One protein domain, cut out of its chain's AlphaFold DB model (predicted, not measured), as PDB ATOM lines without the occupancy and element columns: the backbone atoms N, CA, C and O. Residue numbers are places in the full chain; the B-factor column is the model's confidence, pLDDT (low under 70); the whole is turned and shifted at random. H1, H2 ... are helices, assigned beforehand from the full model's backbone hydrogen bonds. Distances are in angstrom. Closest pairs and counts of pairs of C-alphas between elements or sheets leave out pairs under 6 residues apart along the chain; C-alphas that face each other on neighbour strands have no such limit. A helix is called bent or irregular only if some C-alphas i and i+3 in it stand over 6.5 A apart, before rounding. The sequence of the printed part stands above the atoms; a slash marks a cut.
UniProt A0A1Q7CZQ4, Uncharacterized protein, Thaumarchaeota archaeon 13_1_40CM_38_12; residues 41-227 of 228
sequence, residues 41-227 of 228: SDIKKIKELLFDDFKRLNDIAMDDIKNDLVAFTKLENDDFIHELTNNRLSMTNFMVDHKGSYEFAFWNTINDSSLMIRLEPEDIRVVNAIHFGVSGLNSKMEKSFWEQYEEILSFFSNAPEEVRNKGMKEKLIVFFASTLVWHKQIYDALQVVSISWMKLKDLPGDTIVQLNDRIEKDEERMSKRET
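AT A GLANCE: This is residues 41 to 227 of the 228 residues of an uncharacterized protein of Thaumarchaeota archaeon 13_1_40CM_38_12 (UniProt A0A1Q7CZQ4). A long helical hairpin, H5 and H6, makes one side of an elongated body, and a third long helix, H1, packs along H6. Short H2 lies across H6 near one end of this body, the chain then runs back past H3 to H4 near the other end, and H7 packs slantwise on H1 and H6; residues 109 to 116 stick out. The printed part has 187 residues with seven named helices, H1 to H7 in chain order, and no named strand: the class is all helix. It is only just loose, close to compact, with a radius of gyration of the C-alphas of 19.5 A and spans of 66 by 34 by 32 A.

HOW THE PARTS SIT: H5, residues 121 to 158, is the longest helix. It touches H6, residues 161 to 191, as a helical hairpin, opposite ways at a shallow tilt of 2 degrees; the closest C-alphas are those of Val 134 and Ile 186, 5.9 A apart. H6 is the hub, touching four helices; it is irregular, with C-alphas 162 and 165 7.3 A apart, and has a kink of 26 degrees near residue 168. H1, residues 41 to 76, touches H6 opposite ways at a shallow tilt of 25 degrees, closest at the C-alphas of Ala 61 and Tyr 187, 5.6 A. H1 and H5 are near each other. H2, residues 78 to 85, touches residues 164 to 169 of H6 about perpendicular, at 85 degrees, closest at the C-alphas of Ile 81 and Asn 165, 6.3 A. H3, residues 91 to 96, touches no helix but is near H6. H4, residues 105 to 112, touches residues 49 to 53 of H1 at a steep tilt of 58 degrees, closest at the C-alphas of Asp 53 and Phe 106, 6.6 A. H7, residues 205 to 223, touches H1 at the C-alphas of Leu 69 and Leu 211, 7.2 A, and H6 at those of Ala 177 and Asp 218, 6.7 A; H5 and H7 are apart. The helix packing is only just mostly crossed, with 2 of 6 touching pairs at a shallow tilt. Every O i to N i+4 pair is within hydrogen-bond range in H1, H2, H3, H4, H5 and H7, and 25 of 27 are in H6.

IN THESE COORDINATES: H5 measures 55.4 A from first to last C-alpha, H1 53.1 A, H6 44.7 A and H7 27.4 A. H1 begins at C-alpha 41 (-44.073, 30.298, 30.443), H5 at C-alpha 121 (-30.063, 41.468, 29.634), and H7 ends at C-alpha 223 (9.057, 22.211, 24.042).

THE WHOLE: The C-alphas farthest apart, of Ser 41 and Glu 162, are 66.3 A apart. The printed part has no cut. The link H6 to H7, residues 192 to 204, is long. The mean pLDDT of the printed part is 86.1, and residues 113 to 116, 193 to 196 and 221 to 227 are under 70.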
ATOM      1  N   SER A  41     -44.113  31.659  30.992       77.31
ATOM      2  CA  SER A  41     -44.073  30.298  30.443       77.31
ATOM      3  C   SER A  41     -43.196  30.208  29.191       77.31
ATOM      4  O   SER A  41     -42.445  29.244  29.057       77.31
ATOM      5  N   ASP A  42     -43.229  31.214  28.319       77.94
ATOM      6  CA  ASP A  42     -42.421  31.259  27.095       77.94
ATOM      7  C   ASP A  42     -40.953  31.515  27.411       77.94
ATOM      8  O   ASP A  42     -40.082  30.799  26.927       77.94
ATOM      9  N   ILE A  43     -40.679  32.465  28.310       80.94
ATOM     10  CA  ILE A  43     -39.322  32.729  28.809       80.94
ATOM     11  C   ILE A  43     -38.728  31.457  29.423       80.94
ATOM     12  O   ILE A  43     -37.566  31.133  29.181       80.94
ATOM     13  N   LYS A  44     -39.529  30.703  30.187       83.81
ATOM     14  CA  LYS A  44     -39.103  29.421  30.759       83.81
ATOM     15  C   LYS A  44     -38.727  28.412  29.669       83.81
ATOM     16  O   LYS A  44     -37.648  27.839  29.747       83.81
ATOM     17  N   LYS A  45     -39.565  28.240  28.643       82.75
ATOM     18  CA  LYS A  45     -39.292  27.323  27.520       82.75
ATOM     19  C   LYS A  45     -38.050  27.726  26.723       82.75
ATOM     20  O   LYS A  45     -37.269  26.866  26.345       82.75
ATOM     21  N   ILE A  46     -37.838  29.023  26.491       84.25
ATOM     22  CA  ILE A  46     -36.629  29.528  25.817       84.25
ATOM     23  C   ILE A  46     -35.380  29.166  26.624       84.25
ATOM     24  O   ILE A  46     -34.399  28.706  26.052       84.25
ATOM     25  N   LYS A  47     -35.423  29.331  27.953       86.56
ATOM     26  CA  LYS A  47     -34.323  28.924  28.841       86.56
ATOM     27  C   LYS A  47     -34.096  27.414  28.836       86.56
ATOM     28  O   LYS A  47     -32.948  26.994  28.846       86.56
ATOM     29  N   GLU A  48     -35.159  26.613  28.798       85.31
ATOM     30  CA  GLU A  48     -35.065  25.151  28.680       85.31
ATOM     31  C   GLU A  48     -34.394  24.742  27.354       85.31
ATOM     32  O   GLU A  48     -33.444  23.968  27.375       85.31
ATOM     33  N   LEU A  49     -34.790  25.338  26.223       86.19
ATOM     34  CA  LEU A  49     -34.179  25.060  24.914       86.19
ATOM     35  C   LEU A  49     -32.724  25.526  24.821       86.19
ATOM     36  O   LEU A  49     -31.889  24.820  24.262       86.19
ATOM     37  N   LEU A  50     -32.401  26.688  25.396       87.75
ATOM     38  CA  LEU A  50     -31.014  27.124  25.541       87.75
ATOM     39  C   LEU A  50     -30.226  26.135  26.393       87.75
ATOM     40  O   LEU A  50     -29.148  25.715  25.999       87.75
ATOM     41  N   PHE A  51     -30.755  25.731  27.544       88.25
ATOM     42  CA  PHE A  51     -30.081  24.765  28.401       88.25
ATOM     43  C   PHE A  51     -29.806  23.444  27.673       88.25
ATOM     44  O   PHE A  51     -28.694  22.930  27.772       88.25
ATOM     45  N   ASP A  52     -30.769  22.927  26.913       87.31
ATOM     46  CA  ASP A  52     -30.600  21.696  26.137       87.31
ATOM     47  C   ASP A  52     -29.498  21.823  25.076       87.31
ATOM     48  O   ASP A  52     -28.703  20.897  24.905       87.31
ATOM     49  N   ASP A  53     -29.395  22.975  24.411       88.00
ATOM     50  CA  ASP A  53     -28.351  23.245  23.418       88.00
ATOM     51  C   ASP A  53     -26.951  23.220  24.055       88.00
ATOM     52  O   ASP A  53     -26.045  22.534  23.581       88.00
ATOM     53  N   PHE A  54     -26.792  23.912  25.185       90.44
ATOM     54  CA  PHE A  54     -25.528  23.979  25.923       90.44
ATOM     55  C   PHE A  54     -25.156  22.630  26.531       90.44
ATOM     56  O   PHE A  54     -24.001  22.213  26.473       90.44
ATOM     57  N   LYS A  55     -26.141  21.918  27.083       90.25
ATOM     58  CA  LYS A  55     -25.960  20.573  27.617       90.25
ATOM     59  C   LYS A  55     -25.501  19.608  26.531       90.25
ATOM     60  O   LYS A  55     -24.553  18.870  26.767       90.25
ATOM     61  N   ARG A  56     -26.125  19.630  25.349       91.31
ATOM     62  CA  ARG A  56     -25.709  18.786  24.224       91.31
ATOM     63  C   ARG A  56     -24.261  19.062  23.831       91.31
ATOM     64  O   ARG A  56     -23.500  18.118  23.667       91.31
ATOM     65  N   LEU A  57     -23.874  20.331  23.697       92.62
ATOM     66  CA  LEU A  57     -22.493  20.696  23.365       92.62
ATOM     67  C   LEU A  57     -21.500  20.268  24.446       92.62
ATOM     68  O   LEU A  57     -20.411  19.805  24.122       92.62
ATOM     69  N   ASN A  58     -21.887  20.370  25.717       92.50
ATOM     70  CA  ASN A  58     -21.076  19.886  26.826       92.50
ATOM     71  C   ASN A  58     -20.901  18.366  26.789       92.50
ATOM     72  O   ASN A  58     -19.787  17.883  26.948       92.50
ATOM     73  N   ASP A  59     -21.982  17.620  26.552       91.12
ATOM     74  CA  ASP A  59     -21.935  16.163  26.439       91.12
ATOM     75  C   ASP A  59     -21.033  15.738  25.256       91.12
ATOM     76  O   ASP A  59     -20.186  14.866  25.431       91.12
ATOM     77  N   ILE A  60     -21.119  16.420  24.101       93.12
ATOM     78  CA  ILE A  60     -20.217  16.203  22.951       93.12
ATOM     79  C   ILE A  60     -18.759  16.478  23.339       93.12
ATOM     80  O   ILE A  60     -17.908  15.623  23.127       93.12
ATOM     81  N   ALA A  61     -18.464  17.623  23.963       94.00
ATOM     82  CA  ALA A  61     -17.095  17.972  24.350       94.00
ATOM     83  C   ALA A  61     -16.501  16.959  25.340       94.00
ATOM     84  O   ALA A  61     -15.334  16.586  25.243       94.00
ATOM     85  N   MET A  62     -17.313  16.478  26.285       93.88
ATOM     86  CA  MET A  62     -16.899  15.440  27.228       93.88
ATOM     87  C   MET A  62     -16.596  14.112  26.532       93.88
ATOM     88  O   MET A  62     -15.664  13.417  26.936       93.88
ATOM     89  N   ASP A  63     -17.389  13.735  25.534       94.38
ATOM     90  CA  ASP A  63     -17.190  12.491  24.795       94.38
ATOM     91  C   ASP A  63     -15.996  12.581  23.838       94.38
ATOM     92  O   ASP A  63     -15.194  11.649  23.807       94.38
ATOM     93  N   ASP A  64     -15.783  13.719  23.177       94.75
ATOM     94  CA  ASP A  64     -14.602  13.969  22.343       94.75
ATOM     95  C   ASP A  64     -13.301  13.910  23.163       94.75
ATOM     96  O   ASP A  64     -12.344  13.247  22.762       94.75
ATOM     97  N   ILE A  65     -13.283  14.491  24.373       94.94
ATOM     98  CA  ILE A  65     -12.143  14.372  25.301       94.94
ATOM     99  C   ILE A  65     -11.856  12.903  25.638       94.94
ATOM    100  O   ILE A  65     -10.706  12.466  25.596       94.94
ATOM    101  N   LYS A  66     -12.887  12.117  25.975       93.56
ATOM    102  CA  LYS A  66     -12.703  10.688  26.281       93.56
ATOM    103  C   LYS A  66     -12.205   9.919  25.062       93.56
ATOM    104  O   LYS A  66     -11.333   9.063  25.205       93.56
ATOM    105  N   ASN A  67     -12.742  10.214  23.881       93.12
ATOM    106  CA  ASN A  67     -12.344   9.572  22.635       93.12
ATOM    107  C   ASN A  67     -10.868   9.846  22.330       93.12
ATOM    108  O   ASN A  67     -10.128   8.903  22.052       93.12
ATOM    109  N   ASP A  68     -10.411  11.091  22.469       93.00
ATOM    110  CA  ASP A  68      -9.002  11.461  22.298       93.00
ATOM    111  C   ASP A  68      -8.087  10.746  23.300       93.00
ATOM    112  O   ASP A  68      -7.041  10.209  22.923       93.00
ATOM    113  N   LEU A  69      -8.493  10.651  24.570       92.62
ATOM    114  CA  LEU A  69      -7.746   9.890  25.578       92.62
ATOM    115  C   LEU A  69      -7.624   8.404  25.202       92.62
ATOM    116  O   LEU A  69      -6.544   7.823  25.323       92.62
ATOM    117  N   VAL A  70      -8.691   7.797  24.675       92.75
ATOM    118  CA  VAL A  70      -8.662   6.416  24.164       92.75
ATOM    119  C   VAL A  70      -7.761   6.292  22.931       92.75
ATOM    120  O   VAL A  70      -7.038   5.299  22.799       92.75
ATOM    121  N   ALA A  71      -7.771   7.275  22.026       92.25
ATOM    122  CA  ALA A  71      -6.886   7.287  20.864       92.25
ATOM    123  C   ALA A  71      -5.416   7.257  21.290       92.25
ATOM    124  O   ALA A  71      -4.646   6.467  20.746       92.25
ATOM    125  N   PHE A  72      -5.035   8.006  22.327       90.44
ATOM    126  CA  PHE A  72      -3.675   7.948  22.857       90.44
ATOM    127  C   PHE A  72      -3.260   6.559  23.333       90.44
ATOM    128  O   PHE A  72      -2.151   6.130  23.017       90.44
ATOM    129  N   THR A  73      -4.139   5.827  24.022       90.00
ATOM    130  CA  THR A  73      -3.858   4.437  24.411       90.00
ATOM    131  C   THR A  73      -3.634   3.546  23.189       90.00
ATOM    132  O   THR A  73      -2.738   2.706  23.191       90.00
ATOM    133  N   LYS A  74      -4.403   3.740  22.108       91.69
ATOM    134  CA  LYS A  74      -4.199   2.993  20.855       91.69
ATOM    135  C   LYS A  74      -2.854   3.322  20.209       91.69
ATOM    136  O   LYS A  74      -2.173   2.415  19.747       91.69
ATOM    137  N   LEU A  75      -2.444   4.591  20.211       91.12
ATOM    138  CA  LEU A  75      -1.171   5.029  19.628       91.12
ATOM    139  C   LEU A  75       0.059   4.507  20.376       91.12
ATOM    140  O   LEU A  75       1.151   4.485  19.810       91.12
ATOM    141  N   GLU A  76      -0.079   4.091  21.634       88.06
ATOM    142  CA  GLU A  76       1.003   3.432  22.370       88.06
ATOM    143  C   GLU A  76       1.292   2.023  21.833       88.06
ATOM    144  O   GLU A  76       2.434   1.570  21.933       88.06
ATOM    145  N   ASN A  77       0.310   1.379  21.196       90.88
ATOM    146  CA  ASN A  77       0.444   0.066  20.580       90.88
ATOM    147  C   ASN A  77       1.007   0.163  19.149       90.88
ATOM    148  O   ASN A  77       0.347   0.657  18.234       90.88
ATOM    149  N   ASP A  78       2.216  -0.357  18.934       87.81
ATOM    150  CA  ASP A  78       2.860  -0.345  17.617       87.81
ATOM    151  C   ASP A  78       2.101  -1.191  16.577       87.81
ATOM    152  O   ASP A  78       2.065  -0.808  15.406       87.81
ATOM    153  N   ASP A  79       1.414  -2.266  16.984       90.75
ATOM    154  CA  ASP A  79       0.597  -3.081  16.073       90.75
ATOM    155  C   ASP A  79      -0.563  -2.266  15.483       90.75
ATOM    156  O   ASP A  79      -0.854  -2.365  14.293       90.75
ATOM    157  N   PHE A  80      -1.178  -1.388  16.282       91.62
ATOM    158  CA  PHE A  80      -2.240  -0.497  15.808       91.62
ATOM    159  C   PHE A  80      -1.720   0.488  14.752       91.62
ATOM    160  O   PHE A  80      -2.362   0.710  13.723       91.62
ATOM    161  N   ILE A  81      -0.521   1.042  14.964       90.62
ATOM    162  CA  ILE A  81       0.132   1.910  13.975       90.62
ATOM    163  C   ILE A  81       0.420   1.132  12.690       90.62
ATOM    164  O   ILE A  81       0.151   1.639  11.604       90.62
ATOM    165  N   HIS A  82       0.917  -0.102  12.800       89.06
ATOM    166  CA  HIS A  82       1.143  -0.976  11.650       89.06
ATOM    167  C   HIS A  82      -0.148  -1.312  10.889       89.06
ATOM    168  O   HIS A  82      -0.128  -1.432   9.662       89.06
ATOM    169  N   GLU A  83      -1.274  -1.475  11.579       90.38
ATOM    170  CA  GLU A  83      -2.573  -1.707  10.941       90.38
ATOM    171  C   GLU A  83      -3.076  -0.475  10.183       90.38
ATOM    172  O   GLU A  83      -3.567  -0.609   9.057       90.38
ATOM    173  N   LEU A  84      -2.906   0.719  10.760       88.56
ATOM    174  CA  LEU A  84      -3.205   1.984  10.091       88.56
ATOM    175  C   LEU A  84      -2.336   2.181   8.846       88.56
ATOM    176  O   LEU A  84      -2.844   2.515   7.777       88.56
ATOM    177  N   THR A  85      -1.027   1.947   8.949       86.38
ATOM    178  CA  THR A  85      -0.108   2.227   7.839       86.38
ATOM    179  C   THR A  85      -0.176   1.212   6.699       86.38
ATOM    180  O   THR A  85       0.163   1.540   5.561       86.38
ATOM    181  N   ASN A  86      -0.646  -0.005   6.976       85.81
ATOM    182  CA  ASN A  86      -0.894  -1.041   5.975       85.81
ATOM    183  C   ASN A  86      -2.332  -1.025   5.429       85.81
ATOM    184  O   ASN A  86      -2.737  -1.978   4.760       85.81
ATOM    185  N   ASN A  87      -3.112   0.029   5.707       80.75
ATOM    186  CA  ASN A  87      -4.506   0.191   5.274       80.75
ATOM    187  C   ASN A  87      -5.457  -0.929   5.743       80.75
ATOM    188  O   ASN A  87      -6.499  -1.156   5.128       80.75
ATOM    189  N   ARG A  88      -5.123  -1.644   6.827       80.56
ATOM    190  CA  ARG A  88      -6.065  -2.576   7.477       80.56
ATOM    191  C   ARG A  88      -7.122  -1.823   8.279       80.56
ATOM    192  O   ARG A  88      -8.243  -2.303   8.417       80.56
ATOM    193  N   LEU A  89      -6.762  -0.636   8.759       84.25
ATOM    194  CA  LEU A  89      -7.654   0.345   9.359       84.25
ATOM    195  C   LEU A  89      -7.649   1.627   8.521       84.25
ATOM    196  O   LEU A  89      -6.623   2.015   7.965       84.25
ATOM    197  N   SER A  90      -8.803   2.293   8.434       87.38
ATOM    198  CA  SER A  90      -8.925   3.570   7.724       87.38
ATOM    199  C   SER A  90      -8.362   4.708   8.574       87.38
ATOM    200  O   SER A  90      -8.960   5.071   9.589       87.38
ATOM    201  N   MET A  91      -7.246   5.304   8.132       86.81
ATOM    202  CA  MET A  91      -6.683   6.519   8.739       86.81
ATOM    203  C   MET A  91      -7.691   7.668   8.723       86.81
ATOM    204  O   MET A  91      -7.869   8.356   9.721       86.81
ATOM    205  N   THR A  92      -8.389   7.837   7.599       86.75
ATOM    206  CA  THR A  92      -9.422   8.861   7.446       86.75
ATOM    207  C   THR A  92     -10.493   8.731   8.516       86.75
ATOM    208  O   THR A  92     -10.769   9.711   9.196       86.75
ATOM    209  N   ASN A  93     -11.048   7.533   8.714       87.88
ATOM    210  CA  ASN A  93     -12.096   7.339   9.718       87.88
ATOM    211  C   ASN A  93     -11.535   7.594  11.118       87.88
ATOM    212  O   ASN A  93     -12.124   8.344  11.884       87.88
ATOM    213  N   PHE A  94     -10.347   7.055  11.407       89.62
ATOM    214  CA  PHE A  94      -9.704   7.237  12.703       89.62
ATOM    215  C   PHE A  94      -9.422   8.703  13.048       89.62
ATOM    216  O   PHE A  94      -9.435   9.045  14.218       89.62
ATOM    217  N   MET A  95      -9.167   9.575  12.072       91.31
ATOM    218  CA  MET A  95      -8.950  11.000  12.337       91.31
ATOM    219  C   MET A  95     -10.254  11.802  12.343       91.31
ATOM    220  O   MET A  95     -10.435  12.671  13.191       91.31
ATOM    221  N   VAL A  96     -11.166  11.531  11.404       87.81
ATOM    222  CA  VAL A  96     -12.435  12.268  11.257       87.81
ATOM    223  C   VAL A  96     -13.354  12.068  12.461       87.81
ATOM    224  O   VAL A  96     -14.039  13.016  12.845       87.81
ATOM    225  N   ASP A  97     -13.298  10.903  13.110       87.94
ATOM    226  CA  ASP A  97     -14.043  10.618  14.344       87.94
ATOM    227  C   ASP A  97     -13.663  11.554  15.514       87.94
ATOM    228  O   ASP A  97     -14.369  11.596  16.518       87.94
ATOM    229  N   HIS A  98     -12.580  12.331  15.381       89.00
ATOM    230  CA  HIS A  98     -12.031  13.221  16.411       89.00
ATOM    231  C   HIS A  98     -12.013  14.701  16.000       89.00
ATOM    232  O   HIS A  98     -11.322  15.516  16.607       89.00
ATOM    233  N   LYS A  99     -12.750  15.071  14.945       87.19
ATOM    234  CA  LYS A  99     -12.843  16.468  14.490       87.19
ATOM    235  C   LYS A  99     -13.521  17.380  15.518       87.19
ATOM    236  O   LYS A  99     -13.167  18.556  15.612       87.19
ATOM    237  N   GLY A 100     -14.517  16.844  16.226       82.81
ATOM    238  CA  GLY A 100     -15.475  17.629  16.999       82.81
ATOM    239  C   GLY A 100     -16.369  18.502  16.104       82.81
ATOM    240  O   GLY A 100     -16.020  18.874  14.980       82.81
ATOM    241  N   SER A 101     -17.575  18.822  16.572       86.62
ATOM    242  CA  SER A 101     -18.461  19.781  15.900       86.62
ATOM    243  C   SER A 101     -19.374  20.456  16.916       86.62
ATOM    244  O   SER A 101     -20.253  19.825  17.509       86.62
ATOM    245  N   TYR A 102     -19.151  21.757  17.122       90.75
ATOM    246  CA  TYR A 102     -19.773  22.512  18.206       90.75
ATOM    247  C   TYR A 102     -20.629  23.669  17.690       90.75
ATOM    248  O   TYR A 102     -20.211  24.826  17.687       90.75
ATOM    249  N   GLU A 103     -21.853  23.357  17.268       89.94
ATOM    250  CA  GLU A 103     -22.815  24.347  16.769       89.94
ATOM    251  C   GLU A 103     -24.045  24.460  17.671       89.94
ATOM    252  O   GLU A 103     -24.628  23.448  18.053       89.94
ATOM    253  N   PHE A 104     -24.478  25.683  17.988       88.19
ATOM    254  CA  PHE A 104     -25.693  25.943  18.770       88.19
ATOM    255  C   PHE A 104     -26.916  25.945  17.855       88.19
ATOM    256  O   PHE A 104     -27.164  26.928  17.159       88.19
ATOM    257  N   ALA A 105     -27.702  24.871  17.852       85.75
ATOM    258  CA  ALA A 105     -28.814  24.727  16.915       85.75
ATOM    259  C   ALA A 105     -29.906  25.784  17.157       85.75
ATOM    260  O   ALA A 105     -30.346  26.480  16.235       85.75
ATOM    261  N   PHE A 106     -30.323  25.943  18.413       85.62
ATOM    262  CA  PHE A 106     -31.387  26.855  18.807       85.62
ATOM    263  C   PHE A 106     -30.934  28.316  18.766       85.62
ATOM    264  O   PHE A 106     -31.642  29.158  18.204       85.62
ATOM    265  N   TRP A 107     -29.752  28.634  19.310       86.62
ATOM    266  CA  TRP A 107     -29.277  30.025  19.334       86.62
ATOM    267  C   TRP A 107     -28.949  30.569  17.944       86.62
ATOM    268  O   TRP A 107     -29.331  31.701  17.639       86.62
ATOM    269  N   ASN A 108     -28.322  29.761  17.077       86.12
ATOM    270  CA  ASN A 108     -28.084  30.155  15.685       86.12
ATOM    271  C   ASN A 108     -29.405  30.496  15.000       86.12
ATOM    272  O   ASN A 108     -29.542  31.559  14.406       86.12
ATOM    273  N   THR A 109     -30.431  29.670  15.196       80.44
ATOM    274  CA  THR A 109     -31.734  29.919  14.579       80.44
ATOM    275  C   THR A 109     -32.399  31.197  15.082       80.44
ATOM    276  O   THR A 109     -33.010  31.915  14.288       80.44
ATOM    277  N   ILE A 110     -32.287  31.527  16.372       79.00
ATOM    278  CA  ILE A 110     -32.785  32.810  16.895       79.00
ATOM    279  C   ILE A 110     -32.069  33.985  16.219       79.00
ATOM    280  O   ILE A 110     -32.739  34.916  15.758       79.00
ATOM    281  N   ASN A 111     -30.739  33.921  16.128       78.19
ATOM    282  CA  ASN A 111     -29.925  34.966  15.507       78.19
ATOM    283  C   ASN A 111     -30.251  35.130  14.013       78.19
ATOM    284  O   ASN A 111     -30.499  36.248  13.560       78.19
ATOM    285  N   ASP A 112     -30.345  34.027  13.273       77.38
ATOM    286  CA  ASP A 112     -30.558  34.028  11.822       77.38
ATOM    287  C   ASP A 112     -31.969  34.492  11.436       77.38
ATOM    288  O   ASP A 112     -32.171  35.197  10.446       77.38
ATOM    289  N   SER A 113     -32.975  34.142  12.239       67.31
ATOM    290  CA  SER A 113     -34.379  34.487  11.973       67.31
ATOM    291  C   SER A 113     -34.767  35.914  12.394       67.31
ATOM    292  O   SER A 113     -35.911  36.348  12.175       67.31
ATOM    293  N   SER A 114     -33.835  36.669  12.997       67.56
ATOM    294  CA  SER A 114     -34.106  37.974  13.621       67.56
ATOM    295  C   SER A 114     -35.279  37.906  14.615       67.56
ATOM    296  O   SER A 114     -36.120  38.815  14.692       67.56
ATOM    297  N   LEU A 115     -35.421  36.778  15.316       67.19
ATOM    298  CA  LEU A 115     -36.462  36.594  16.319       67.19
ATOM    299  C   LEU A 115     -36.145  37.457  17.542       67.19
ATOM    300  O   LEU A 115     -35.090  37.333  18.156       67.19
ATOM    301  N   MET A 116     -37.083  38.322  17.930       66.00
ATOM    302  CA  MET A 116     -36.946  39.085  19.168       66.00
ATOM    303  C   MET A 116     -37.406  38.235  20.348       66.00
ATOM    304  O   MET A 116     -38.602  38.149  20.629       66.00
ATOM    305  N   ILE A 117     -36.452  37.631  21.051       75.62
ATOM    306  CA  ILE A 117     -36.696  37.020  22.357       75.62
ATOM    307  C   ILE A 117     -36.481  38.048  23.477       75.62
ATOM    308  O   ILE A 117     -35.630  38.932  23.383       75.62
ATOM    309  N   ARG A 118     -37.246  37.936  24.562       76.00
ATOM    310  CA  ARG A 118     -37.054  38.680  25.808       76.00
ATOM    311  C   ARG A 118     -36.474  37.734  26.847       76.00
ATOM    312  O   ARG A 118     -37.184  36.960  27.480       76.00
ATOM    313  N   LEU A 119     -35.168  37.826  27.017       81.56
ATOM    314  CA  LEU A 119     -34.461  37.315  28.183       81.56
ATOM    315  C   LEU A 119     -33.982  38.506  29.015       81.56
ATOM    316  O   LEU A 119     -33.967  39.642  28.532       81.56
ATOM    317  N   GLU A 120     -33.596  38.250  30.262       85.00
ATOM    318  CA  GLU A 120     -32.925  39.274  31.058       85.00
ATOM    319  C   GLU A 120     -31.631  39.702  30.340       85.00
ATOM    320  O   GLU A 120     -30.949  38.843  29.771       85.00
ATOM    321  N   PRO A 121     -31.253  40.995  30.349       86.31
ATOM    322  CA  PRO A 121     -30.063  41.468  29.634       86.31
ATOM    323  C   PRO A 121     -28.787  40.695  29.987       86.31
ATOM    324  O   PRO A 121     -27.944  40.458  29.125       86.31
ATOM    325  N   GLU A 122     -28.674  40.267  31.244       85.81
ATOM    326  CA  GLU A 122     -27.561  39.452  31.719       85.81
ATOM    327  C   GLU A 122     -27.554  38.049  31.097       85.81
ATOM    328  O   GLU A 122     -26.512  37.595  30.634       85.81
ATOM    329  N   ASP A 123     -28.718  37.394  31.005       86.69
ATOM    330  CA  ASP A 123     -28.844  36.081  30.361       86.69
ATOM    331  C   ASP A 123     -28.425  36.171  28.881       86.69
ATOM    332  O   ASP A 123     -27.661  35.335  28.402       86.69
ATOM    333  N   ILE A 124     -28.866  37.214  28.162       86.94
ATOM    334  CA  ILE A 124     -28.488  37.445  26.753       86.94
ATOM    335  C   ILE A 124     -26.982  37.661  26.624       86.94
ATOM    336  O   ILE A 124     -26.349  37.099  25.729       86.94
ATOM    337  N   ARG A 125     -26.404  38.490  27.500       86.88
ATOM    338  CA  ARG A 125     -24.969  38.781  27.494       86.88
ATOM    339  C   ARG A 125     -24.157  37.504  27.648       86.88
ATOM    340  O   ARG A 125     -23.210  37.303  26.894       86.88
ATOM    341  N   VAL A 126     -24.540  36.653  28.595       87.38
ATOM    342  CA  VAL A 126     -23.864  35.381  28.827       87.38
ATOM    343  C   VAL A 126     -24.008  34.444  27.632       87.38
ATOM    344  O   VAL A 126     -22.998  33.940  27.144       87.38
ATOM    345  N   VAL A 127     -25.234  34.215  27.153       88.88
ATOM    346  CA  VAL A 127     -25.484  33.292  26.036       88.88
ATOM    347  C   VAL A 127     -24.671  33.714  24.814       88.88
ATOM    348  O   VAL A 127     -23.997  32.881  24.216       88.88
ATOM    349  N   ASN A 128     -24.648  35.013  24.500       89.31
ATOM    350  CA  ASN A 128     -23.819  35.550  23.424       89.31
ATOM    351  C   ASN A 128     -22.323  35.369  23.677       89.31
ATOM    352  O   ASN A 128     -21.604  34.976  22.767       89.31
ATOM    353  N   ALA A 129     -21.835  35.645  24.888       89.00
ATOM    354  CA  ALA A 129     -20.416  35.493  25.198       89.00
ATOM    355  C   ALA A 129     -19.939  34.049  24.989       89.00
ATOM    356  O   ALA A 129     -18.902  33.833  24.360       89.00
ATOM    357  N   ILE A 130     -20.714  33.067  25.459       89.94
ATOM    358  CA  ILE A 130     -20.378  31.650  25.285       89.94
ATOM    359  C   ILE A 130     -20.513  31.252  23.817       89.94
ATOM    360  O   ILE A 130     -19.598  30.645  23.271       89.94
ATOM    361  N   HIS A 131     -21.611  31.637  23.160       90.94
ATOM    362  CA  HIS A 131     -21.828  31.350  21.744       90.94
ATOM    363  C   HIS A 131     -20.680  31.863  20.874       90.94
ATOM    364  O   HIS A 131     -20.111  31.089  20.106       90.94
ATOM    365  N   PHE A 132     -20.287  33.130  21.028       90.50
ATOM    366  CA  PHE A 132     -19.176  33.707  20.273       90.50
ATOM    367  C   PHE A 132     -17.836  33.059  20.630       90.50
ATOM    368  O   PHE A 132     -17.028  32.812  19.735       90.50
ATOM    369  N   GLY A 133     -17.597  32.762  21.912       91.62
ATOM    370  CA  GLY A 133     -16.379  32.093  22.367       91.62
ATOM    371  C   GLY A 133     -16.226  30.696  21.768       91.62
ATOM    372  O   GLY A 133     -15.230  30.412  21.105       91.62
ATOM    373  N   VAL A 134     -17.243  29.851  21.938       93.06
ATOM    374  CA  VAL A 134     -17.274  28.471  21.435       93.06
ATOM    375  C   VAL A 134     -17.266  28.444  19.909       93.06
ATOM    376  O   VAL A 134     -16.459  27.723  19.334       93.06
ATOM    377  N   SER A 135     -18.069  29.271  19.231       91.81
ATOM    378  CA  SER A 135     -18.080  29.321  17.757       91.81
ATOM    379  C   SER A 135     -16.732  29.784  17.194       91.81
ATOM    380  O   SER A 135     -16.244  29.248  16.199       91.81
ATOM    381  N   GLY A 136     -16.096  30.764  17.848       92.19
ATOM    382  CA  GLY A 136     -14.771  31.248  17.473       92.19
ATOM    383  C   GLY A 136     -13.672  30.203  17.675       92.19
ATOM    384  O   GLY A 136     -12.767  30.106  16.845       92.19
ATOM    385  N   LEU A 137     -13.747  29.411  18.749       92.69
ATOM    386  CA  LEU A 137     -12.862  28.266  18.965       92.69
ATOM    387  C   LEU A 137     -13.116  27.181  17.912       92.69
ATOM    388  O   LEU A 137     -12.179  26.814  17.212       92.69
ATOM    389  N   ASN A 138     -14.370  26.766  17.713       93.50
ATOM    390  CA  ASN A 138     -14.768  25.735  16.752       93.50
ATOM    391  C   ASN A 138     -14.263  26.039  15.330       93.50
ATOM    392  O   ASN A 138     -13.676  25.179  14.682       93.50
ATOM    393  N   SER A 139     -14.383  27.288  14.866       91.06
ATOM    394  CA  SER A 139     -13.869  27.691  13.547       91.06
ATOM    395  C   SER A 139     -12.340  27.581  13.435       91.06
ATOM    396  O   SER A 139     -11.815  27.137  12.411       91.06
ATOM    397  N   LYS A 140     -11.602  27.956  14.489       90.75
ATOM    398  CA  LYS A 140     -10.134  27.820  14.522       90.75
ATOM    399  C   LYS A 140      -9.704  26.358  14.561       90.75
ATOM    400  O   LYS A 140      -8.737  25.997  13.887       90.75
ATOM    401  N   MET A 141     -10.419  25.545  15.336       90.88
ATOM    402  CA  MET A 141     -10.206  24.104  15.431       90.88
ATOM    403  C   MET A 141     -10.422  23.440  14.083       90.88
ATOM    404  O   MET A 141      -9.525  22.761  13.608       90.88
ATOM    405  N   GLU A 142     -11.557  23.692  13.430       91.31
ATOM    406  CA  GLU A 142     -11.884  23.081  12.144       91.31
ATOM    407  C   GLU A 142     -10.817  23.375  11.090       91.31
ATOM    408  O   GLU A 142     -10.355  22.466  10.401       91.31
ATOM    409  N   LYS A 143     -10.370  24.632  10.996       90.81
ATOM    410  CA  LYS A 143      -9.287  24.998  10.081       90.81
ATOM    411  C   LYS A 143      -8.000  24.225  10.393       90.81
ATOM    412  O   LYS A 143      -7.422  23.610   9.503       90.81
ATOM    413  N   SER A 144      -7.572  24.250  11.654       90.44
ATOM    414  CA  SER A 144      -6.318  23.622  12.089       90.44
ATOM    415  C   SER A 144      -6.364  22.094  11.967       90.44
ATOM    416  O   SER A 144      -5.357  21.465  11.655       90.44
ATOM    417  N   PHE A 145      -7.536  21.495  12.187       92.94
ATOM    418  CA  PHE A 145      -7.788  20.072  12.005       92.94
ATOM    419  C   PHE A 145      -7.527  19.663  10.558       92.94
ATOM    420  O   PHE A 145      -6.757  18.736  10.322       92.94
ATOM    421  N   TRP A 146      -8.135  20.361   9.591       92.69
ATOM    422  CA  TRP A 146      -7.993  20.009   8.178       92.69
ATOM    423  C   TRP A 146      -6.562  20.205   7.672       92.69
ATOM    424  O   TRP A 146      -6.068  19.354   6.940       92.69
ATOM    425  N   GLU A 147      -5.864  21.248   8.130       92.69
ATOM    426  CA  GLU A 147      -4.446  21.464   7.808       92.69
ATOM    427  C   GLU A 147      -3.569  20.288   8.283       92.69
ATOM    428  O   GLU A 147      -2.792  19.733   7.504       92.69
ATOM    429  N   GLN A 148      -3.730  19.846   9.536       92.81
ATOM    430  CA  GLN A 148      -2.978  18.699  10.065       92.81
ATOM    431  C   GLN A 148      -3.403  17.372   9.421       92.81
ATOM    432  O   GLN A 148      -2.568  16.498   9.174       92.81
ATOM    433  N   TYR A 149      -4.693  17.219   9.126       92.88
ATOM    434  CA  TYR A 149      -5.244  16.058   8.436       92.88
ATOM    435  C   TYR A 149      -4.617  15.882   7.049       92.88
ATOM    436  O   TYR A 149      -4.121  14.803   6.719       92.88
ATOM    437  N   GLU A 150      -4.572  16.952   6.255       93.00
ATOM    438  CA  GLU A 150      -3.939  16.948   4.937       93.00
ATOM    439  C   GLU A 150      -2.436  16.665   5.026       93.00
ATOM    440  O   GLU A 150      -1.906  15.877   4.236       93.00
ATOM    441  N   GLU A 151      -1.745  17.239   6.017       93.19
ATOM    442  CA  GLU A 151      -0.325  16.977   6.249       93.19
ATOM    443  C   GLU A 151      -0.061  15.491   6.545       93.19
ATOM    444  O   GLU A 151       0.860  14.887   5.982       93.19
ATOM    445  N   ILE A 152      -0.880  14.879   7.403       93.25
ATOM    446  CA  ILE A 152      -0.754  13.469   7.785       93.25
ATOM    447  C   ILE A 152      -1.039  12.552   6.599       93.25
ATOM    448  O   ILE A 152      -0.261  11.627   6.351       93.25
ATOM    449  N   LEU A 153      -2.095  12.816   5.826       90.31
ATOM    450  CA  LEU A 153      -2.400  12.033   4.626       90.31
ATOM    451  C   LEU A 153      -1.326  12.173   3.545       90.31
ATOM    452  O   LEU A 153      -0.970  11.191   2.884       90.31
ATOM    453  N   SER A 154      -0.779  13.377   3.375       91.19
ATOM    454  CA  SER A 154       0.329  13.622   2.456       91.19
ATOM    455  C   SER A 154       1.579  12.857   2.890       91.19
ATOM    456  O   SER A 154       2.197  12.165   2.077       91.19
ATOM    457  N   PHE A 155       1.923  12.895   4.181       90.94
ATOM    458  CA  PHE A 155       3.021  12.097   4.723       90.94
ATOM    459  C   PHE A 155       2.782  10.602   4.506       90.94
ATOM    460  O   PHE A 155       3.673   9.902   4.027       90.94
ATOM    461  N   PHE A 156       1.577  10.117   4.805       87.19
ATOM    462  CA  PHE A 156       1.218   8.715   4.636       87.19
ATOM    463  C   PHE A 156       1.438   8.225   3.200       87.19
ATOM    464  O   PHE A 156       2.022   7.162   2.987       87.19
ATOM    465  N   SER A 157       1.009   9.029   2.229       87.00
ATOM    466  CA  SER A 157       1.043   8.680   0.808       87.00
ATOM    467  C   SER A 157       2.456   8.704   0.217       87.00
ATOM    468  O   SER A 157       2.740   7.962  -0.719       87.00
ATOM    469  N   ASN A 158       3.344   9.542   0.760       89.75
ATOM    470  CA  ASN A 158       4.646   9.835   0.152       89.75
ATOM    471  C   ASN A 158       5.848   9.265   0.925       89.75
ATOM    472  O   ASN A 158       6.944   9.174   0.371       89.75
ATOM    473  N   ALA A 159       5.685   8.891   2.198       88.38
ATOM    474  CA  ALA A 159       6.796   8.414   3.017       88.38
ATOM    475  C   ALA A 159       7.255   6.994   2.619       88.38
ATOM    476  O   ALA A 159       6.411   6.098   2.448       88.38
ATOM    477  N   PRO A 160       8.581   6.738   2.561       88.12
ATOM    478  CA  PRO A 160       9.119   5.384   2.447       88.12
ATOM    479  C   PRO A 160       8.604   4.488   3.577       88.12
ATOM    480  O   PRO A 160       8.476   4.935   4.718       88.12
ATOM    481  N   GLU A 161       8.331   3.219   3.274       83.00
ATOM    482  CA  GLU A 161       7.768   2.247   4.225       83.00
ATOM    483  C   GLU A 161       8.584   2.158   5.528       83.00
ATOM    484  O   GLU A 161       8.023   2.181   6.623       83.00
ATOM    485  N   GLU A 162       9.911   2.189   5.402       80.38
ATOM    486  CA  GLU A 162      10.898   2.090   6.487       80.38
ATOM    487  C   GLU A 162      10.761   3.185   7.558       80.38
ATOM    488  O   GLU A 162      11.070   2.960   8.727       80.38
ATOM    489  N   VAL A 163      10.279   4.374   7.179       86.56
ATOM    490  CA  VAL A 163      10.093   5.512   8.098       86.56
ATOM    491  C   VAL A 163       8.623   5.807   8.385       86.56
ATOM    492  O   VAL A 163       8.318   6.578   9.300       86.56
ATOM    493  N   ARG A 164       7.701   5.182   7.643       85.19
ATOM    494  CA  ARG A 164       6.267   5.476   7.696       85.19
ATOM    495  C   ARG A 164       5.682   5.205   9.074       85.19
ATOM    496  O   ARG A 164       5.001   6.074   9.593       85.19
ATOM    497  N   ASN A 165       5.994   4.070   9.703       85.31
ATOM    498  CA  ASN A 165       5.407   3.703  11.003       85.31
ATOM    499  C   ASN A 165       5.821   4.669  12.119       85.31
ATOM    500  O   ASN A 165       4.971   5.236  12.804       85.31
ATOM    501  N   LYS A 166       7.129   4.919  12.258       85.62
ATOM    502  CA  LYS A 166       7.647   5.833  13.282       85.62
ATOM    503  C   LYS A 166       7.179   7.270  13.041       85.62
ATOM    504  O   LYS A 166       6.689   7.911  13.967       85.62
ATOM    505  N   GLY A 167       7.287   7.759  11.804       89.94
ATOM    506  CA  GLY A 167       6.837   9.107  11.462       89.94
ATOM    507  C   GLY A 167       5.325   9.281  11.619       89.94
ATOM    508  O   GLY A 167       4.882  10.323  12.091       89.94
ATOM    509  N   MET A 168       4.537   8.244  11.313       90.25
ATOM    510  CA  MET A 168       3.084   8.267  11.478       90.25
ATOM    511  C   MET A 168       2.693   8.355  12.950       90.25
ATOM    512  O   MET A 168       1.902   9.219  13.315       90.25
ATOM    513  N   LYS A 169       3.293   7.522  13.808       91.44
ATOM    514  CA  LYS A 169       3.058   7.567  15.257       91.44
ATOM    515  C   LYS A 169       3.324   8.961  15.821       91.44
ATOM    516  O   LYS A 169       2.497   9.499  16.548       91.44
ATOM    517  N   GLU A 170       4.452   9.568  15.458       90.19
ATOM    518  CA  GLU A 170       4.810  10.907  15.929       90.19
ATOM    519  C   GLU A 170       3.833  11.988  15.451       90.19
ATOM    520  O   GLU A 170       3.473  12.859  16.238       90.19
ATOM    521  N   LYS A 171       3.391  11.936  14.188       91.75
ATOM    522  CA  LYS A 171       2.415  12.899  13.664       91.75
ATOM    523  C   LYS A 171       1.036  12.730  14.293       91.75
ATOM    524  O   LYS A 171       0.434  13.725  14.678       91.75
ATOM    525  N   LEU A 172       0.570  11.492  14.463       92.69
ATOM    526  CA  LEU A 172      -0.701  11.219  15.134       92.69
ATOM    527  C   LEU A 172      -0.669  11.694  16.590       92.69
ATOM    528  O   LEU A 172      -1.613  12.332  17.028       92.69
ATOM    529  N   ILE A 173       0.430  11.485  17.323       90.94
ATOM    530  CA  ILE A 173       0.560  12.014  18.691       90.94
ATOM    531  C   ILE A 173       0.378  13.539  18.724       90.94
ATOM    532  O   ILE A 173      -0.335  14.034  19.589       90.94
ATOM    533  N   VAL A 174       0.991  14.278  17.792       90.12
ATOM    534  CA  VAL A 174       0.844  15.745  17.716       90.12
ATOM    535  C   VAL A 174      -0.588  16.147  17.355       90.12
ATOM    536  O   VAL A 174      -1.137  17.075  17.952       90.12
ATOM    537  N   PHE A 175      -1.205  15.423  16.423       92.62
ATOM    538  CA  PHE A 175      -2.590  15.642  16.022       92.62
ATOM    539  C   PHE A 175      -3.558  15.473  17.195       92.62
ATOM    540  O   PHE A 175      -4.265  16.419  17.533       92.62
ATOM    541  N   PHE A 176      -3.520  14.331  17.886       92.81
ATOM    542  CA  PHE A 176      -4.407  14.082  19.027       92.81
ATOM    543  C   PHE A 176      -4.092  14.966  20.239       92.81
ATOM    544  O   PHE A 176      -4.977  15.254  21.038       92.81
ATOM    545  N   ALA A 177      -2.851  15.445  20.388       91.00
ATOM    546  CA  ALA A 177      -2.528  16.431  21.423       91.00
ATOM    547  C   ALA A 177      -3.198  17.774  21.118       91.00
ATOM    548  O   ALA A 177      -3.737  18.416  22.018       91.00
ATOM    549  N   SER A 178      -3.214  18.166  19.842       90.38
ATOM    550  CA  SER A 178      -3.893  19.381  19.392       90.38
ATOM    551  C   SER A 178      -5.406  19.278  19.588       90.38
ATOM    552  O   SER A 178      -5.990  20.175  20.197       90.38
ATOM    553  N   THR A 179      -6.036  18.182  19.143       92.31
ATOM    554  CA  THR A 179      -7.489  17.988  19.302       92.31
ATOM    555  C   THR A 179      -7.895  17.940  20.773       92.31
ATOM    556  O   THR A 179      -8.844  18.620  21.154       92.31
ATOM    557  N   LEU A 180      -7.121  17.268  21.633       92.69
ATOM    558  CA  LEU A 180      -7.422  17.176  23.063       92.69
ATOM    559  C   LEU A 180      -7.409  18.552  23.743       92.69
ATOM    560  O   LEU A 180      -8.309  18.877  24.522       92.69
ATOM    561  N   VAL A 181      -6.405  19.383  23.435       91.69
ATOM    562  CA  VAL A 181      -6.327  20.765  23.936       91.69
ATOM    563  C   VAL A 181      -7.527  21.576  23.458       91.69
ATOM    564  O   VAL A 181      -8.114  22.334  24.233       91.69
ATOM    565  N   TRP A 182      -7.923  21.410  22.202       93.31
ATOM    566  CA  TRP A 182      -9.059  22.118  21.640       93.31
ATOM    567  C   TRP A 182     -10.398  21.710  22.267       93.31
ATOM    568  O   TRP A 182     -11.159  22.577  22.699       93.31
ATOM    569  N   HIS A 183     -10.667  20.410  22.391       94.31
ATOM    570  CA  HIS A 183     -11.867  19.896  23.052       94.31
ATOM    571  C   HIS A 183     -11.941  20.366  24.510       94.31
ATOM    572  O   HIS A 183     -13.000  20.790  24.977       94.31
ATOM    573  N   LYS A 184     -10.797  20.414  25.209       93.69
ATOM    574  CA  LYS A 184     -10.710  21.006  26.548       93.69
ATOM    575  C   LYS A 184     -11.067  22.494  26.555       93.69
ATOM    576  O   LYS A 184     -11.809  22.922  27.431       93.69
ATOM    577  N   GLN A 185     -10.575  23.289  25.604       93.00
ATOM    578  CA  GLN A 185     -10.908  24.719  25.523       93.00
ATOM    579  C   GLN A 185     -12.407  24.953  25.297       93.00
ATOM    580  O   GLN A 185     -12.974  25.870  25.891       93.00
ATOM    581  N   ILE A 186     -13.052  24.123  24.471       93.81
ATOM    582  CA  ILE A 186     -14.507  24.158  24.271       93.81
ATOM    583  C   ILE A 186     -15.236  23.803  25.567       93.81
ATOM    584  O   ILE A 186     -16.122  24.548  25.989       93.81
ATOM    585  N   TYR A 187     -14.845  22.702  26.215       93.75
ATOM    586  CA  TYR A 187     -15.405  22.289  27.499       93.75
ATOM    587  C   TYR A 187     -15.278  23.406  28.544       93.75
ATOM    588  O   TYR A 187     -16.280  23.827  29.115       93.75
ATOM    589  N   ASP A 188     -14.083  23.967  28.730       91.12
ATOM    590  CA  ASP A 188     -13.846  25.057  29.680       91.12
ATOM    591  C   ASP A 188     -14.723  26.279  29.355       91.12
ATOM    592  O   ASP A 188     -15.349  26.847  30.249       91.12
ATOM    593  N   ALA A 189     -14.845  26.660  28.077       90.69
ATOM    594  CA  ALA A 189     -15.691  27.779  27.658       90.69
ATOM    595  C   ALA A 189     -17.182  27.567  27.991       90.69
ATOM    596  O   ALA A 189     -17.875  28.531  28.324       90.69
ATOM    597  N   LEU A 190     -17.667  26.322  27.942       89.94
ATOM    598  CA  LEU A 190     -19.029  25.962  28.346       89.94
ATOM    599  C   LEU A 190     -19.211  25.992  29.876       89.94
ATOM    600  O   LEU A 190     -20.294  26.328  30.349       89.94
ATOM    601  N   GLN A 191     -18.159  25.691  30.646       85.50
ATOM    602  CA  GLN A 191     -18.189  25.636  32.116       85.50
ATOM    603  C   GLN A 191     -18.015  26.995  32.807       85.50
ATOM    604  O   GLN A 191     -18.409  27.161  33.960       85.50
ATOM    605  N   VAL A 192     -17.429  27.985  32.124       70.38
ATOM    606  CA  VAL A 192     -17.041  29.284  32.711       70.38
ATOM    607  C   VAL A 192     -18.214  30.092  33.286       70.38
ATOM    608  O   VAL A 192     -17.965  31.069  33.998       70.38
ATOM    609  N   VAL A 193     -19.483  29.721  33.056       60.38
ATOM    610  CA  VAL A 193     -20.600  30.606  33.410       60.38
ATOM    611  C   VAL A 193     -21.598  30.072  34.431       60.38
ATOM    612  O   VAL A 193     -22.253  29.049  34.273       60.38
ATOM    613  N   SER A 194     -21.775  30.884  35.472       55.91
ATOM    614  CA  SER A 194     -22.720  30.728  36.568       55.91
ATOM    615  C   SER A 194     -24.070  31.385  36.259       55.91
ATOM    616  O   SER A 194     -24.513  32.287  36.973       55.91
ATOM    617  N   ILE A 195     -24.779  30.936  35.219       67.00
ATOM    618  CA  ILE A 195     -26.202  31.299  35.128       67.00
ATOM    619  C   ILE A 195     -26.990  30.400  36.075       67.00
ATOM    620  O   ILE A 195     -26.835  29.182  36.076       67.00
ATOM    621  N   SER A 196     -27.879  30.982  36.881       68.88
ATOM    622  CA  SER A 196     -28.632  30.251  37.912       68.88
ATOM    623  C   SER A 196     -29.441  29.060  37.377       68.88
ATOM    624  O   SER A 196     -29.677  28.103  38.114       68.88
ATOM    625  N   TRP A 197     -29.839  29.112  36.104       77.81
ATOM    626  CA  TRP A 197     -30.601  28.074  35.409       77.81
ATOM    627  C   TRP A 197     -29.748  27.189  34.482       77.81
ATOM    628  O   TRP A 197     -30.287  26.264  33.885       77.81
ATOM    629  N   MET A 198     -28.436  27.428  34.390       78.44
ATOM    630  CA  MET A 198     -27.509  26.674  33.547       78.44
ATOM    631  C   MET A 198     -26.422  26.047  34.423       78.44
ATOM    632  O   MET A 198     -25.382  26.642  34.684       78.44
ATOM    633  N   LYS A 199     -26.701  24.839  34.922       82.38
ATOM    634  CA  LYS A 199     -25.719  24.000  35.622       82.38
ATOM    635  C   LYS A 199     -25.427  22.779  34.768       82.38
ATOM    636  O   LYS A 199     -26.266  21.882  34.670       82.38
ATOM    637  N   LEU A 200     -24.269  22.793  34.122       84.12
ATOM    638  CA  LEU A 200     -23.805  21.692  33.292       84.12
ATOM    639  C   LEU A 200     -23.151  20.615  34.158       84.12
ATOM    640  O   LEU A 200     -22.855  20.833  35.333       84.12
ATOM    641  N   LYS A 201     -23.012  19.418  33.593       85.75
ATOM    642  CA  LYS A 201     -22.294  18.334  34.260       85.75
ATOM    643  C   LYS A 201     -20.796  18.562  34.119       85.75
ATOM    644  O   LYS A 201     -20.342  18.959  33.047       85.75
ATOM    645  N   ASP A 202     -20.073  18.213  35.172       87.38
ATOM    646  CA  ASP A 202     -18.620  18.156  35.151       87.38
ATOM    647  C   ASP A 202     -18.122  16.845  34.532       87.38
ATOM    648  O   ASP A 202     -18.784  15.798  34.592       87.38
ATOM    649  N   LEU A 203     -16.906  16.891  33.989       86.94
ATOM    650  CA  LEU A 203     -16.129  15.700  33.684       86.94
ATOM    651  C   LEU A 203     -15.928  14.838  34.942       86.94
ATOM    652  O   LEU A 203     -15.683  15.370  36.029       86.94
ATOM    653  N   PRO A 204     -15.974  13.499  34.811       89.31
ATOM    654  CA  PRO A 204     -15.562  12.605  35.885       89.31
ATOM    655  C   PRO A 204     -14.138  12.932  36.364       89.31
ATOM    656  O   PRO A 204     -13.249  13.203  35.555       89.31
ATOM    657  N   GLY A 205     -13.908  12.918  37.681       85.50
ATOM    658  CA  GLY A 205     -12.635  13.370  38.263       85.50
ATOM    659  C   GLY A 205     -11.412  12.571  37.796       85.50
ATOM    660  O   GLY A 205     -10.340  13.135  37.606       85.50
ATOM    661  N   ASP A 206     -11.577  11.278  37.540       88.06
ATOM    662  CA  ASP A 206     -10.562  10.409  36.934       88.06
ATOM    663  C   ASP A 206     -10.227  10.805  35.488       88.06
ATOM    664  O   ASP A 206      -9.065  10.743  35.088       88.06
ATOM    665  N   THR A 207     -11.220  11.260  34.721       87.62
ATOM    666  CA  THR A 207     -11.020  11.780  33.359       87.62
ATOM    667  C   THR A 207     -10.254  13.103  33.390       87.62
ATOM    668  O   THR A 207      -9.357  13.305  32.579       87.62
ATOM    669  N   ILE A 208     -10.546  13.982  34.356       85.69
ATOM    670  CA  ILE A 208      -9.819  15.252  34.540       85.69
ATOM    671  C   ILE A 208      -8.341  15.001  34.857       85.69
ATOM    672  O   ILE A 208      -7.471  15.661  34.293       85.69
ATOM    673  N   VAL A 209      -8.047  14.041  35.739       88.75
ATOM    674  CA  VAL A 209      -6.665  13.666  36.070       88.75
ATOM    675  C   VAL A 209      -5.933  13.161  34.826       88.75
ATOM    676  O   VAL A 209      -4.872  13.679  34.499       88.75
ATOM    677  N   GLN A 210      -6.532  12.228  34.077       88.25
ATOM    678  CA  GLN A 210      -5.938  11.704  32.839       88.25
ATOM    679  C   GLN A 210      -5.703  12.793  31.784       88.25
ATOM    680  O   GLN A 210      -4.656  12.807  31.138       88.25
ATOM    681  N   LEU A 211      -6.659  13.710  31.625       89.06
ATOM    682  CA  LEU A 211      -6.565  14.853  30.721       89.06
ATOM    683  C   LEU A 211      -5.374  15.752  31.071       89.06
ATOM    684  O   LEU A 211      -4.561  16.058  30.201       89.06
ATOM    685  N   ASN A 212      -5.259  16.152  32.337       88.00
ATOM    686  CA  ASN A 212      -4.193  17.047  32.784       88.00
ATOM    687  C   ASN A 212      -2.816  16.381  32.669       88.00
ATOM    688  O   ASN A 212      -1.907  16.978  32.096       88.00
ATOM    689  N   ASP A 213      -2.694  15.125  33.111       89.06
ATOM    690  CA  ASP A 213      -1.463  14.337  32.978       89.06
ATOM    691  C   ASP A 213      -1.015  14.233  31.512       89.06
ATOM    692  O   ASP A 213       0.182  14.197  31.210       89.06
ATOM    693  N   ARG A 214      -1.973  14.129  30.582       88.50
ATOM    694  CA  ARG A 214      -1.680  14.011  29.152       88.50
ATOM    695  C   ARG A 214      -1.189  15.325  28.563       88.50
ATOM    696  O   ARG A 214      -0.177  15.316  27.862       88.50
ATOM    697  N   ILE A 215      -1.879  16.425  28.856       85.12
ATOM    698  CA  ILE A 215      -1.503  17.758  28.375       85.12
ATOM    699  C   ILE A 215      -0.097  18.117  28.867       85.12
ATOM    700  O   ILE A 215       0.748  18.472  28.050       85.12
ATOM    701  N   GLU A 216       0.196  17.911  30.154       85.56
ATOM    702  CA  GLU A 216       1.518  18.197  30.731       85.56
ATOM    703  C   GLU A 216       2.635  17.395  30.035       85.56
ATOM    704  O   GLU A 216       3.658  17.947  29.617       85.56
ATOM    705  N   LYS A 217       2.418  16.090  29.813       85.12
ATOM    706  CA  LYS A 217       3.391  15.221  29.123       85.12
ATOM    707  C   LYS A 217       3.664  15.643  27.682       85.12
ATOM    708  O   LYS A 217       4.795  15.492  27.211       85.12
ATOM    709  N   ASP A 218       2.648  16.098  26.956       79.44
ATOM    710  CA  ASP A 218       2.799  16.453  25.546       79.44
ATOM    711  C   ASP A 218       3.333  17.888  25.363       79.44
ATOM    712  O   ASP A 218       4.159  18.103  24.474       79.44
ATOM    713  N   GLU A 219       3.029  18.831  26.263       77.00
ATOM    714  CA  GLU A 219       3.696  20.146  26.327       77.00
ATOM    715  C   GLU A 219       5.211  20.010  26.571       77.00
ATOM    716  O   GLU A 219       6.036  20.645  25.898       77.00
ATOM    717  N   GLU A 220       5.615  19.102  27.463       75.38
ATOM    718  CA  GLU A 220       7.025  18.759  27.663       75.38
ATOM    719  C   GLU A 220       7.693  18.175  26.407       75.38
ATOM    720  O   GLU A 220       8.891  18.369  26.182       75.38
ATOM    721  N   ARG A 221       6.959  17.407  25.595       69.69
ATOM    722  CA  ARG A 221       7.491  16.807  24.360       69.69
ATOM    723  C   ARG A 221       7.630  17.834  23.244       69.69
ATOM    724  O   ARG A 221       8.611  17.773  22.502       69.69
ATOM    725  N   MET A 222       6.680  18.760  23.129       63.91
ATOM    726  CA  MET A 222       6.708  19.817  22.116       63.91
ATOM    727  C   MET A 222       7.814  20.843  22.396       63.91
ATOM    728  O   MET A 222       8.612  21.130  21.505       63.91
ATOM    729  N   SER A 223       7.977  21.284  23.647       65.06
ATOM    730  CA  SER A 223       9.057  22.211  24.042       65.06
ATOM    731  C   SER A 223      10.472  21.653  23.801       65.06
ATOM    732  O   SER A 223      11.387  22.383  23.413       65.06
ATOM    733  N   LYS A 224      10.662  20.333  23.952       62.88
ATOM    734  CA  LYS A 224      11.929  19.635  23.646       62.88
ATOM    735  C   LYS A 224      12.218  19.507  22.140       62.88
ATOM    736  O   LYS A 224      13.356  19.207  21.777       62.88
ATOM    737  N   ARG A 225      11.222  19.688  21.262       55.94
ATOM    738  CA  ARG A 225      11.395  19.673  19.795       55.94
ATOM    739  C   ARG A 225      11.789  21.037  19.230       55.94
ATOM    740  O   ARG A 225      12.534  21.064  18.265       55.94
ATOM    741  N   GLU A 226      11.362  22.138  19.844       44.88
ATOM    742  CA  GLU A 226      11.702  23.504  19.398       44.88
ATOM    743  C   GLU A 226      13.140  23.932  19.753       44.88
ATOM    744  O   GLU A 226      13.642  24.935  19.252       44.88
ATOM    745  N   THR A 227      13.819  23.173  20.615       46.25
ATOM    746  CA  THR A 227      15.193  23.436  21.076       46.25
ATOM    747  C   THR A 227      16.272  22.634  20.332       46.25
ATOM    748  O   THR A 227      17.445  22.695  20.712       46.25
TER     749      THR A 227